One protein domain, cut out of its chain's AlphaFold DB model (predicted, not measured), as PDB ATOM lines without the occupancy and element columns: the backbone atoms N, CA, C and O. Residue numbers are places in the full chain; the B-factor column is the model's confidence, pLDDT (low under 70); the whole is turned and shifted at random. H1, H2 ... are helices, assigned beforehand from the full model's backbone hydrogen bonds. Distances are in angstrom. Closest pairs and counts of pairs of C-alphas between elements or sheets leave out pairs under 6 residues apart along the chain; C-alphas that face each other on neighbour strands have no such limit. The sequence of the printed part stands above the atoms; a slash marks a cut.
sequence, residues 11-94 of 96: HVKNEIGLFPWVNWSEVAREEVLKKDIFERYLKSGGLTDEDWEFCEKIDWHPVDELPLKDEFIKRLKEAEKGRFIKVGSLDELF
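Overview. This is residues 11 to 94 of the 96 residues of an uncharacterized protein of ANME-2 cluster archaeon (UniProt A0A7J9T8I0). An open, hook-like chain of helices has a small body at one side, where the long helix H2 has the little H4 packed on its later part and H3 close by, and a long arm, residues 67 to 94 with H5 in it, that sticks out from the body. H1 sits near the first residue of H2. The printed part has 84 residues with five named helices, H1 to H5 in order, and no named strand; the class is all helix. It is extended, with a radius of gyration of the C-alphas of 20.1 A and spans of 50 by 38 by 28 A.

Arrangement. H1, residues 11 to 17, and H2, residues 24 to 44, are close but not clearly touching; their closest C-alphas, of Ile 16 and Trp 24, are 7.9 A apart. They run opposite ways at a steep tilt of 53 degrees. H3, residues 49 to 58, is close to H2 but not clearly touching, with the C-alphas of Ile 37 and Asp 51 closest at 6.7 A; they run opposite ways at a steep tilt of 44 degrees. H4, residues 62 to 65, touches H2 at residues 34 to 41 alone, closest at the C-alphas of Phe 38 and Pro 62, 5.3 A. H3 and H4 are only just apart, closest 8.2 A. H5, residues 70 to 80, touches no helix. Every O i to N i+4 pair is within hydrogen-bond range in H1, H2, H3 and H5; H4 is too short for one.

Along the chain. H1 begins at C-alpha 11 (16.608, -46.546, -12.980). H2 is 30.0 A long, H3 14.7 A and H5 15.2 A, ending at C-alpha 80 (34.814, -36.639, 19.628).

Size, cuts and confidence. The C-alphas of Lys 13 and Glu 92, the two farthest apart, are 51.2 A apart. The printed part has no cut and no long link. Residues 81 to 94 hold no named element; residues 83 and 86 have pLDDT under 70.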
ATOM      1  N   HIS A  11      17.084 -46.815 -14.340       94.75
ATOM      2  CA  HIS A  11      16.608 -46.546 -12.980       94.75
ATOM      3  C   HIS A  11      16.378 -45.045 -12.741       94.75
ATOM      4  O   HIS A  11      15.307 -44.675 -12.273       94.75
ATOM      5  N   VAL A  12      17.303 -44.182 -13.180       91.31
ATOM      6  CA  VAL A  12      17.165 -42.717 -13.087       91.31
ATOM      7  C   VAL A  12      15.960 -42.241 -13.892       91.31
ATOM      8  O   VAL A  12      15.155 -41.446 -13.413       91.31
ATOM      9  N   LYS A  13      15.794 -42.760 -15.114       90.44
ATOM     10  CA  LYS A  13      14.638 -42.431 -15.957       90.44
ATOM     11  C   LYS A  13      13.317 -42.799 -15.275       90.44
ATOM     12  O   LYS A  13      12.363 -42.024 -15.333       90.44
ATOM     13  N   ASN A  14      13.262 -43.970 -14.642       93.69
ATOM     14  CA  ASN A  14      12.074 -44.437 -13.934       93.69
ATOM     15  C   ASN A  14      11.782 -43.578 -12.698       93.69
ATOM     16  O   ASN A  14      10.630 -43.211 -12.491       93.69
ATOM     17  N   GLU A  15      12.807 -43.212 -11.924       93.94
ATOM     18  CA  GLU A  15      12.687 -42.340 -10.749       93.94
ATOM     19  C   GLU A  15      12.200 -40.934 -11.118       93.94
ATOM     20  O   GLU A  15      11.249 -40.444 -10.518       93.94
ATOM     21  N   ILE A  16      12.767 -40.318 -12.161       92.06
ATOM     22  CA  ILE A  16      12.308 -39.029 -12.708       92.06
ATOM     23  C   ILE A  16      10.821 -39.100 -13.088       92.06
ATOM     24  O   ILE A  16      10.046 -38.185 -12.796       92.06
ATOM     25  N   GLY A  17      10.404 -40.216 -13.697       90.81
ATOM     26  CA  GLY A  17       9.017 -40.469 -14.079       90.81
ATOM     27  C   GLY A  17       8.028 -40.518 -12.907       90.81
ATOM     28  O   GLY A  17       6.838 -40.296 -13.129       90.81
ATOM     29  N   LEU A  18       8.490 -40.752 -11.671       95.56
ATOM     30  CA  LEU A  18       7.645 -40.718 -10.468       95.56
ATOM     31  C   LEU A  18       7.207 -39.298 -10.090       95.56
ATOM     32  O   LEU A  18       6.219 -39.142  -9.374       95.56
ATOM     33  N   PHE A  19       7.899 -38.270 -10.591       95.19
ATOM     34  CA  PHE A  19       7.627 -36.866 -10.280       95.19
ATOM     35  C   PHE A  19       7.246 -36.081 -11.547       95.19
ATOM     36  O   PHE A  19       7.965 -35.169 -11.963       95.19
ATOM     37  N   PRO A  20       6.107 -36.394 -12.194       90.88
ATOM     38  CA  PRO A  20       5.706 -35.749 -13.447       90.88
ATOM     39  C   PRO A  20       5.346 -34.265 -13.287       90.88
ATOM     40  O   PRO A  20       5.258 -33.547 -14.277       90.88
ATOM     41  N   TRP A  21       5.114 -33.800 -12.056       93.81
ATOM     42  CA  TRP A  21       4.832 -32.394 -11.756       93.81
ATOM     43  C   TRP A  21       6.090 -31.520 -11.711       93.81
ATOM     44  O   TRP A  21       5.977 -30.295 -11.680       93.81
ATOM     45  N   VAL A  22       7.280 -32.124 -11.681       94.44
ATOM     46  CA  VAL A  22       8.548 -31.393 -11.687       94.44
ATOM     47  C   VAL A  22       8.881 -30.983 -13.116       94.44
ATOM     48  O   VAL A  22       8.833 -31.786 -14.048       94.44
ATOM     49  N   ASN A  23       9.268 -29.720 -13.296       93.56
ATOM     50  CA  ASN A  23       9.794 -29.249 -14.569       93.56
ATOM     51  C   ASN A  23      11.257 -29.684 -14.730       93.56
ATOM     52  O   ASN A  23      12.188 -28.915 -14.504       93.56
ATOM     53  N   TRP A  24      11.454 -30.934 -15.146       90.44
ATOM     54  CA  TRP A  24      12.780 -31.534 -15.304       90.44
ATOM     55  C   TRP A  24      13.671 -30.828 -16.331       90.44
ATOM     56  O   TRP A  24      14.891 -30.924 -16.243       90.44
ATOM     57  N   SER A  25      13.093 -30.096 -17.289       89.75
ATOM     58  CA  SER A  25      13.878 -29.272 -18.212       89.75
ATOM     59  C   SER A  25      14.502 -28.062 -17.521       89.75
ATOM     60  O   SER A  25      15.608 -27.681 -17.889       89.75
ATOM     61  N   GLU A  26      13.824 -27.470 -16.534       91.06
ATOM     62  CA  GLU A  26      14.400 -26.374 -15.745       91.06
ATOM     63  C   GLU A  26      15.497 -26.885 -14.822       91.06
ATOM     64  O   GLU A  26      16.602 -26.353 -14.855       91.06
ATOM     65  N   VAL A  27      15.240 -27.996 -14.126       91.38
ATOM     66  CA  VAL A  27      16.250 -28.664 -13.293       91.38
ATOM     67  C   VAL A  27      17.500 -28.978 -14.119       91.38
ATOM     68  O   VAL A  27      18.606 -28.628 -13.735       91.38
ATOM     69  N   ALA A  28      17.341 -29.567 -15.309       90.00
ATOM     70  CA  ALA A  28      18.480 -29.863 -16.174       90.00
ATOM     71  C   ALA A  28      19.244 -28.602 -16.621       90.00
ATOM     72  O   ALA A  28      20.464 -28.655 -16.757       90.00
ATOM     73  N   ARG A  29      18.559 -27.471 -16.853       90.25
ATOM     74  CA  ARG A  29      19.222 -26.199 -17.183       90.25
ATOM     75  C   ARG A  29      20.036 -25.669 -16.008       90.25
ATOM     76  O   ARG A  29      21.188 -25.295 -16.213       90.25
ATOM     77  N   GLU A  30      19.454 -25.660 -14.813       93.44
ATOM     78  CA  GLU A  30      20.137 -25.228 -13.592       93.44
ATOM     79  C   GLU A  30      21.366 -26.096 -13.309       93.44
ATOM     80  O   GLU A  30      22.453 -25.563 -13.117       93.44
ATOM     81  N   GLU A  31      21.236 -27.423 -13.383       92.44
ATOM     82  CA  GLU A  31      22.345 -28.350 -13.121       92.44
ATOM     83  C   GLU A  31      23.484 -28.233 -14.147       92.44
ATOM     84  O   GLU A  31      24.660 -28.334 -13.792       92.44
ATOM     85  N   VAL A  32      23.176 -27.955 -15.421       92.19
ATOM     86  CA  VAL A  32      24.209 -27.678 -16.437       92.19
ATOM     87  C   VAL A  32      24.971 -26.389 -16.115       92.19
ATOM     88  O   VAL A  32      26.195 -26.365 -16.240       92.19
ATOM     89  N   LEU A  33      24.273 -25.336 -15.678       93.44
ATOM     90  CA  LEU A  33      24.905 -24.073 -15.287       93.44
ATOM     91  C   LEU A  33      25.751 -24.235 -14.022       93.44
ATOM     92  O   LEU A  33      26.914 -23.835 -14.027       93.44
ATOM     93  N   LYS A  34      25.223 -24.893 -12.981       95.50
ATOM     94  CA  LYS A  34      25.989 -25.231 -11.770       95.50
ATOM     95  C   LYS A  34      27.273 -25.968 -12.119       95.50
ATOM     96  O   LYS A  34      28.336 -25.631 -11.600       95.50
ATOM     97  N   LYS A  35      27.197 -26.945 -13.031       94.31
ATOM     98  CA  LYS A  35      28.364 -27.723 -13.448       94.31
ATOM     99  C   LYS A  35      29.423 -26.860 -14.130       94.31
ATOM    100  O   LYS A  35      30.597 -26.986 -13.783       94.31
ATOM    101  N   ASP A  36      29.028 -25.989 -15.057       95.06
ATOM    102  CA  ASP A  36      29.958 -25.071 -15.729       95.06
ATOM    103  C   ASP A  36      30.623 -24.107 -14.734       95.06
ATOM    104  O   ASP A  36      31.850 -23.983 -14.709       95.06
ATOM    105  N   ILE A  37      29.823 -23.486 -13.861       96.44
ATOM    106  CA  ILE A  37      30.304 -22.573 -12.819       96.44
ATOM    107  C   ILE A  37      31.287 -23.294 -11.896       96.44
ATOM    108  O   ILE A  37      32.386 -22.794 -11.660       96.44
ATOM    109  N   PHE A  38      30.938 -24.490 -11.417       96.75
ATOM    110  CA  PHE A  38      31.804 -25.290 -10.555       96.75
ATOM    111  C   PHE A  38      33.131 -25.633 -11.243       96.75
ATOM    112  O   PHE A  38      34.197 -25.481 -10.649       96.75
ATOM    113  N   GLU A  39      33.110 -26.041 -12.514       96.12
ATOM    114  CA  GLU A  39      34.334 -26.343 -13.261       96.12
ATOM    115  C   GLU A  39      35.223 -25.115 -13.484       96.12
ATOM    116  O   GLU A  39      36.454 -25.230 -13.436       96.12
ATOM    117  N   ARG A  40      34.632 -23.942 -13.730       96.25
ATOM    118  CA  ARG A  40      35.381 -22.682 -13.821       96.25
ATOM    119  C   ARG A  40      35.943 -22.281 -12.463       96.25
ATOM    120  O   ARG A  40      37.130 -21.971 -12.391       96.25
ATOM    121  N   TYR A  41      35.148 -22.389 -11.404       96.31
ATOM    122  CA  TYR A  41      35.563 -22.127 -10.030       96.31
ATOM    123  C   TYR A  41      36.739 -23.013  -9.602       96.31
ATOM    124  O   TYR A  41      37.719 -22.505  -9.067       96.31
ATOM    125  N   LEU A  42      36.718 -24.313  -9.915       95.19
ATOM    126  CA  LEU A  42      37.842 -25.215  -9.628       95.19
ATOM    127  C   LEU A  42      39.146 -24.798 -10.328       95.19
ATOM    128  O   LEU A  42      40.230 -25.110  -9.839       95.19
ATOM    129  N   LYS A  43      39.059 -24.113 -11.476       94.50
ATOM    130  CA  LYS A  43      40.225 -23.648 -12.244       94.50
ATOM    131  C   LYS A  43      40.721 -22.276 -11.788       94.50
ATOM    132  O   LYS A  43      41.930 -22.067 -11.739       94.50
ATOM    133  N   SER A  44      39.815 -21.335 -11.519       93.75
ATOM    134  CA  SER A  44      40.143 -19.935 -11.208       93.75
ATOM    135  C   SER A  44      40.220 -19.638  -9.708       93.75
ATOM    136  O   SER A  44      40.890 -18.688  -9.312       93.75
ATOM    137  N   GLY A  45      39.516 -20.413  -8.881       90.56
ATOM    138  CA  GLY A  45      39.287 -20.147  -7.461       90.56
ATOM    139  C   GLY A  45      38.280 -19.025  -7.174       90.56
ATOM    140  O   GLY A  45      38.131 -18.642  -6.016       90.56
ATOM    141  N   GLY A  46      37.605 -18.481  -8.191       92.38
ATOM    142  CA  GLY A  46      36.709 -17.332  -8.047       92.38
ATOM    143  C   GLY A  46      35.513 -17.369  -8.993       92.38
ATOM    144  O   GLY A  46      35.516 -18.099  -9.987       92.38
ATOM    145  N   LEU A  47      34.501 -16.567  -8.667       94.44
ATOM    146  CA  LEU A  47      33.257 -16.427  -9.423       94.44
ATOM    147  C   LEU A  47      33.180 -15.058 -10.091       94.44
ATOM    148  O   LEU A  47      33.749 -14.090  -9.586       94.44
ATOM    149  N   THR A  48      32.504 -14.993 -11.237       95.00
ATOM    150  CA  THR A  48      32.104 -13.713 -11.832       95.00
ATOM    151  C   THR A  48      30.869 -13.170 -11.110       95.00
ATOM    152  O   THR A  48      30.176 -13.918 -10.419       95.00
ATOM    153  N   ASP A  49      30.561 -11.884 -11.296       96.31
ATOM    154  CA  ASP A  49      29.353 -11.278 -10.720       96.31
ATOM    155  C   ASP A  49      28.072 -11.968 -11.233       96.31
ATOM    156  O   ASP A  49      27.153 -12.222 -10.461       96.31
ATOM    157  N   GLU A  50      28.042 -12.359 -12.515       95.56
ATOM    158  CA  GLU A  50      26.926 -13.115 -13.107       95.56
ATOM    159  C   GLU A  50      26.761 -14.504 -12.464       95.56
ATOM    160  O   GLU A  50      25.642 -14.921 -12.158       95.56
ATOM    161  N   ASP A  51      27.869 -15.216 -12.225       95.50
ATOM    162  CA  ASP A  51      27.836 -16.520 -11.555       95.50
ATOM    163  C   ASP A  51      27.351 -16.378 -10.111       95.50
ATOM    164  O   ASP A  51      26.587 -17.214  -9.628       95.50
ATOM    165  N   TRP A  52      27.787 -15.317  -9.429       95.25
ATOM    166  CA  TRP A  52      27.389 -15.013  -8.060       95.25
ATOM    167  C   TRP A  52      25.884 -14.752  -7.952       95.25
ATOM    168  O   TRP A  52      25.214 -15.370  -7.128       95.25
ATOM    169  N   GLU A  53      25.326 -13.900  -8.817       96.69
ATOM    170  CA  GLU A  53      23.883 -13.626  -8.847       96.69
ATOM    171  C   GLU A  53      23.054 -14.892  -9.095       96.69
ATOM    172  O   GLU A  53      21.997 -15.082  -8.486       96.69
ATOM    173  N   PHE A  54      23.532 -15.777  -9.974       95.69
ATOM    174  CA  PHE A  54      22.892 -17.067 -10.207       95.69
ATOM    175  C   PHE A  54      22.922 -17.953  -8.955       95.69
ATOM    176  O   PHE A  54      21.875 -18.481  -8.580       95.69
ATOM    177  N   CYS A  55      24.083 -18.082  -8.304       95.75
ATOM    178  CA  CYS A  55      24.270 -18.871  -7.081       95.75
ATOM    179  C   CYS A  55      23.324 -18.418  -5.956       95.75
ATOM    180  O   CYS A  55      22.591 -19.230  -5.394       95.75
ATOM    181  N   GLU A  56      23.257 -17.109  -5.696       96.50
ATOM    182  CA  GLU A  56      22.374 -16.523  -4.675       96.50
ATOM    183  C   GLU A  56      20.892 -16.777  -4.966       96.50
ATOM    184  O   GLU A  56      20.101 -17.049  -4.063       96.50
ATOM    185  N   LYS A  57      20.488 -16.713  -6.239       95.94
ATOM    186  CA  LYS A  57      19.088 -16.911  -6.634       95.94
ATOM    187  C   LYS A  57      18.577 -18.316  -6.304       95.94
ATOM    188  O   LYS A  57      17.379 -18.477  -6.067       95.94
ATOM    189  N   ILE A  58      19.454 -19.314  -6.349       93.75
ATOM    190  CA  ILE A  58      19.099 -20.727  -6.169       93.75
ATOM    191  C   ILE A  58      19.592 -21.309  -4.840       93.75
ATOM    192  O   ILE A  58      19.430 -22.509  -4.632       93.75
ATOM    193  N   ASP A  59      20.176 -20.475  -3.974       95.25
ATOM    194  CA  ASP A  59      20.733 -20.860  -2.670       95.25
ATOM    195  C   ASP A  59      21.740 -22.022  -2.773       95.25
ATOM    196  O   ASP A  59      21.634 -23.042  -2.092       95.25
ATOM    197  N   TRP A  60      22.692 -21.902  -3.702       96.12
ATOM    198  CA  TRP A  60      23.763 -22.884  -3.907       96.12
ATOM    199  C   TRP A  60      25.070 -22.178  -4.241       96.12
ATOM    200  O   TRP A  60      25.082 -21.308  -5.112       96.12
ATOM    201  N   HIS A  61      26.184 -22.618  -3.649       95.44
ATOM    202  CA  HIS A  61      27.521 -22.122  -3.973       95.44
ATOM    203  C   HIS A  61      28.482 -23.271  -4.328       95.44
ATOM    204  O   HIS A  61      28.436 -24.343  -3.731       95.44
ATOM    205  N   PRO A  62      29.462 -23.057  -5.228       95.12
ATOM    206  CA  PRO A  62      30.451 -24.074  -5.617       95.12
ATOM    207  C   PRO A  62      31.207 -24.737  -4.461       95.12
ATOM    208  O   PRO A  62      31.677 -25.864  -4.591       95.12
ATOM    209  N   VAL A  63      31.363 -24.032  -3.339       92.19
ATOM    210  CA  VAL A  63      32.036 -24.551  -2.142       92.19
ATOM    211  C   VAL A  63      31.251 -25.666  -1.451       92.19
ATOM    212  O   VAL A  63      31.870 -26.470  -0.758       92.19
ATOM    213  N   ASP A  64      29.940 -25.749  -1.673       91.38
ATOM    214  CA  ASP A  64      29.063 -26.757  -1.068       91.38
ATOM    215  C   ASP A  64      29.338 -28.162  -1.624       91.38
ATOM    216  O   ASP A  64      29.164 -29.161  -0.931       91.38
ATOM    217  N   GLU A  65      29.840 -28.237  -2.860       91.00
ATOM    218  CA  GLU A  65      30.227 -29.486  -3.530       91.00
ATOM    219  C   GLU A  65      31.657 -29.933  -3.178       91.00
ATOM    220  O   GLU A  65      32.099 -31.021  -3.565       91.00
ATOM    221  N   LEU A  66      32.431 -29.089  -2.484       90.88
ATOM    222  CA  LEU A  66      33.802 -29.424  -2.122       90.88
ATOM    223  C   LEU A  66      33.834 -30.401  -0.941       90.88
ATOM    224  O   LEU A  66      33.068 -30.273   0.015       90.88
ATOM    225  N   PRO A  67      34.783 -31.355  -0.939       89.62
ATOM    226  CA  PRO A  67      34.987 -32.194   0.226       89.62
ATOM    227  C   PRO A  67      35.394 -31.338   1.430       89.62
ATOM    228  O   PRO A  67      36.137 -30.358   1.309       89.62
ATOM    229  N   LEU A  68      34.957 -31.756   2.619       88.19
ATOM    230  CA  LEU A  68      35.409 -31.154   3.868       88.19
ATOM    231  C   LEU A  68      36.936 -31.209   3.952       88.19
ATOM    232  O   LEU A  68      37.547 -32.248   3.698       88.19
ATOM    233  N   LYS A  69      37.557 -30.101   4.362       88.75
ATOM    234  CA  LYS A  69      39.009 -30.067   4.548       88.75
ATOM    235  C   LYS A  69      39.424 -31.051   5.642       88.75
ATOM    236  O   LYS A  69      38.799 -31.115   6.705       88.75
ATOM    237  N   ASP A  70      40.544 -31.734   5.429       90.94
ATOM    238  CA  ASP A  70      41.083 -32.722   6.372       90.94
ATOM    239  C   ASP A  70      41.317 -32.150   7.778       90.94
ATOM    240  O   ASP A  70      41.147 -32.849   8.778       90.94
ATOM    241  N   GLU A  71      41.663 -30.863   7.876       90.19
ATOM    242  CA  GLU A  71      41.827 -30.161   9.151       90.19
ATOM    243  C   GLU A  71      40.537 -30.143   9.987       90.19
ATOM    244  O   GLU A  71      40.585 -30.369  11.198       90.19
ATOM    245  N   PHE A  72      39.376 -29.951   9.350       88.25
ATOM    246  CA  PHE A  72      38.083 -29.979  10.032       88.25
ATOM    247  C   PHE A  72      37.741 -31.395  10.474       88.25
ATOM    248  O   PHE A  72      37.352 -31.600  11.621       88.25
ATOM    249  N   ILE A  73      37.968 -32.382   9.605       89.88
ATOM    250  CA  ILE A  73      37.755 -33.796   9.931       89.88
ATOM    251  C   ILE A  73      38.628 -34.205  11.125       89.88
ATOM    252  O   ILE A  73      38.164 -34.897  12.034       89.88
ATOM    253  N   LYS A  74      39.888 -33.762  11.159       90.12
ATOM    254  CA  LYS A  74      40.806 -34.035  12.266       90.12
ATOM    255  C   LYS A  74      40.319 -33.398  13.568       90.12
ATOM    256  O   LYS A  74      40.239 -34.102  14.572       90.12
ATOM    257  N   ARG A  75      39.932 -32.117  13.542       88.56
ATOM    258  CA  ARG A  75      39.376 -31.419  14.715       88.56
ATOM    259  C   ARG A  75      38.106 -32.088  15.236       88.56
ATOM    260  O   ARG A  75      37.969 -32.236  16.444       88.56
ATOM    261  N   LEU A  76      37.214 -32.535  14.349       87.69
ATOM    262  CA  LEU A  76      36.006 -33.272  14.731       87.69
ATOM    263  C   LEU A  76      36.348 -34.590  15.435       87.69
ATOM    264  O   LEU A  76      35.820 -34.863  16.506       87.69
ATOM    265  N   LYS A  77      37.291 -35.368  14.890       88.12
ATOM    266  CA  LYS A  77      37.756 -36.623  15.507       88.12
ATOM    267  C   LYS A  77      38.469 -36.411  16.843       88.12
ATOM    268  O   LYS A  77      38.439 -37.291  17.700       88.12
ATOM    269  N   GLU A  78      39.169 -35.295  17.015       87.94
ATOM    270  CA  GLU A  78      39.799 -34.928  18.287       87.94
ATOM    271  C   GLU A  78      38.757 -34.486  19.320       87.94
ATOM    272  O   GLU A  78      38.807 -34.943  20.460       87.94
ATOM    273  N   ALA A  79      37.779 -33.674  18.911       82.62
ATOM    274  CA  ALA A  79      36.663 -33.254  19.753       82.62
ATOM    275  C   ALA A  79      35.796 -34.441  20.197       82.62
ATOM    276  O   ALA A  79      35.411 -34.509  21.361       82.62
ATOM    277  N   GLU A  80      35.562 -35.416  19.314       80.81
ATOM    278  CA  GLU A  80      34.814 -36.639  19.628       80.81
ATOM    279  C   GLU A  80      35.498 -37.490  20.713       80.81
ATOM    280  O   GLU A  80      34.842 -38.137  21.525       80.81
ATOM    281  N   LYS A  81      36.835 -37.466  20.758       80.19
ATOM    282  CA  LYS A  81      37.634 -38.143  21.794       80.19
ATOM    283  C   LYS A  81      37.733 -37.342  23.094       80.19
ATOM    284  O   LYS A  81      38.281 -37.846  24.078       80.19
ATOM    285  N   GLY A  82      37.272 -36.094  23.090       71.62
ATOM    286  CA  GLY A  82      37.268 -35.213  24.247       71.62
ATOM    287  C   GLY A  82      36.235 -35.620  25.299       71.62
ATOM    288  O   GLY A  82      35.406 -36.508  25.109       71.62
ATOM    289  N   ARG A  83      36.271 -34.944  26.451       63.16
ATOM    290  CA  ARG A  83      35.188 -35.035  27.436       63.16
ATOM    291  C   ARG A  83      34.052 -34.126  26.987       63.16
ATOM    292  O   ARG A  83      34.195 -32.909  27.031       63.16
ATOM    293  N   PHE A  84      32.934 -34.716  26.588       70.50
ATOM    294  CA  PHE A  84      31.704 -33.969  26.354       70.50
ATOM    295  C   PHE A  84      31.180 -33.424  27.684       70.50
ATOM    296  O   PHE A  84      30.967 -34.186  28.631       70.50
ATOM    297  N   ILE A  85      30.977 -32.111  27.757       71.19
ATOM    298  CA  ILE A  85      30.274 -31.484  28.873       71.19
ATOM    299  C   ILE A  85      28.789 -31.584  28.547       71.19
ATOM    300  O   ILE A  85      28.326 -31.062  27.535       71.19
ATOM    301  N   LYS A  86      28.049 -32.313  29.378       69.31
ATOM    302  CA  LYS A  86      26.599 -32.377  29.254       69.31
ATOM    303  C   LYS A  86      26.034 -31.092  29.848       69.31
ATOM    304  O   LYS A  86      26.035 -30.949  31.064       69.31
ATOM    305  N   VAL A  87      25.594 -30.189  28.986       77.81
ATOM    306  CA  VAL A  87      24.856 -28.987  29.386       77.81
ATOM    307  C   VAL A  87      23.382 -29.331  29.594       77.81
ATOM    308  O   VAL A  87      22.807 -30.127  28.844       77.81
ATOM    309  N   GLY A  88      22.802 -28.807  30.671       76.75
ATOM    310  CA  GLY A  88      21.417 -29.027  31.083       76.75
ATOM    311  C   GLY A  88      20.417 -28.141  30.338       76.75
ATOM    312  O   GLY A  88      19.270 -28.548  30.147       76.75
ATOM    313  N   SER A  89      20.857 -26.973  29.866       80.06
ATOM    314  CA  SER A  89      20.073 -26.042  29.050       80.06
ATOM    315  C   SER A  89      20.963 -25.293  28.051       80.06
ATOM    316  O   SER A  89      22.189 -25.339  28.131       80.06
ATOM    317  N   LEU A  90      20.339 -24.614  27.081       77.69
ATOM    318  CA  LEU A  90      21.057 -23.749  26.140       77.69
ATOM    319  C   LEU A  90      21.667 -22.526  26.838       77.69
ATOM    320  O   LEU A  90      22.701 -22.050  26.388       77.69
ATOM    321  N   ASP A  91      21.063 -22.049  27.929       82.19
ATOM    322  CA  ASP A  91      21.530 -20.863  28.658       82.19
ATOM    323  C   ASP A  91      22.922 -21.091  29.274       82.19
ATOM    324  O   ASP A  91      23.770 -20.206  29.230       82.19
ATOM    325  N   GLU A  92      23.212 -22.319  29.719       77.69
ATOM    326  CA  GLU A  92      24.523 -22.720  30.258       77.69
ATOM    327  C   GLU A  92      25.670 -22.644  29.228       77.69
ATOM    328  O   GLU A  92      26.837 -22.671  29.607       77.69
ATOM    329  N   LEU A  93      25.370 -22.576  27.924       76.44
ATOM    330  CA  LEU A  93      26.386 -22.435  26.871       76.44
ATOM    331  C   LEU A  93      26.821 -20.983  26.638       76.44
ATOM    332  O   LEU A  93      27.824 -20.767  25.958       76.44
ATOM    333  N   PHE A  94      26.062 -20.010  27.149       81.88
ATOM    334  CA  PHE A  94      26.267 -18.582  26.894       81.88
ATOM    335  C   PHE A  94      26.544 -17.768  28.170       81.88
ATOM    336  O   PHE A  94      26.593 -16.541  28.093       81.88
TER     337      PHE A  94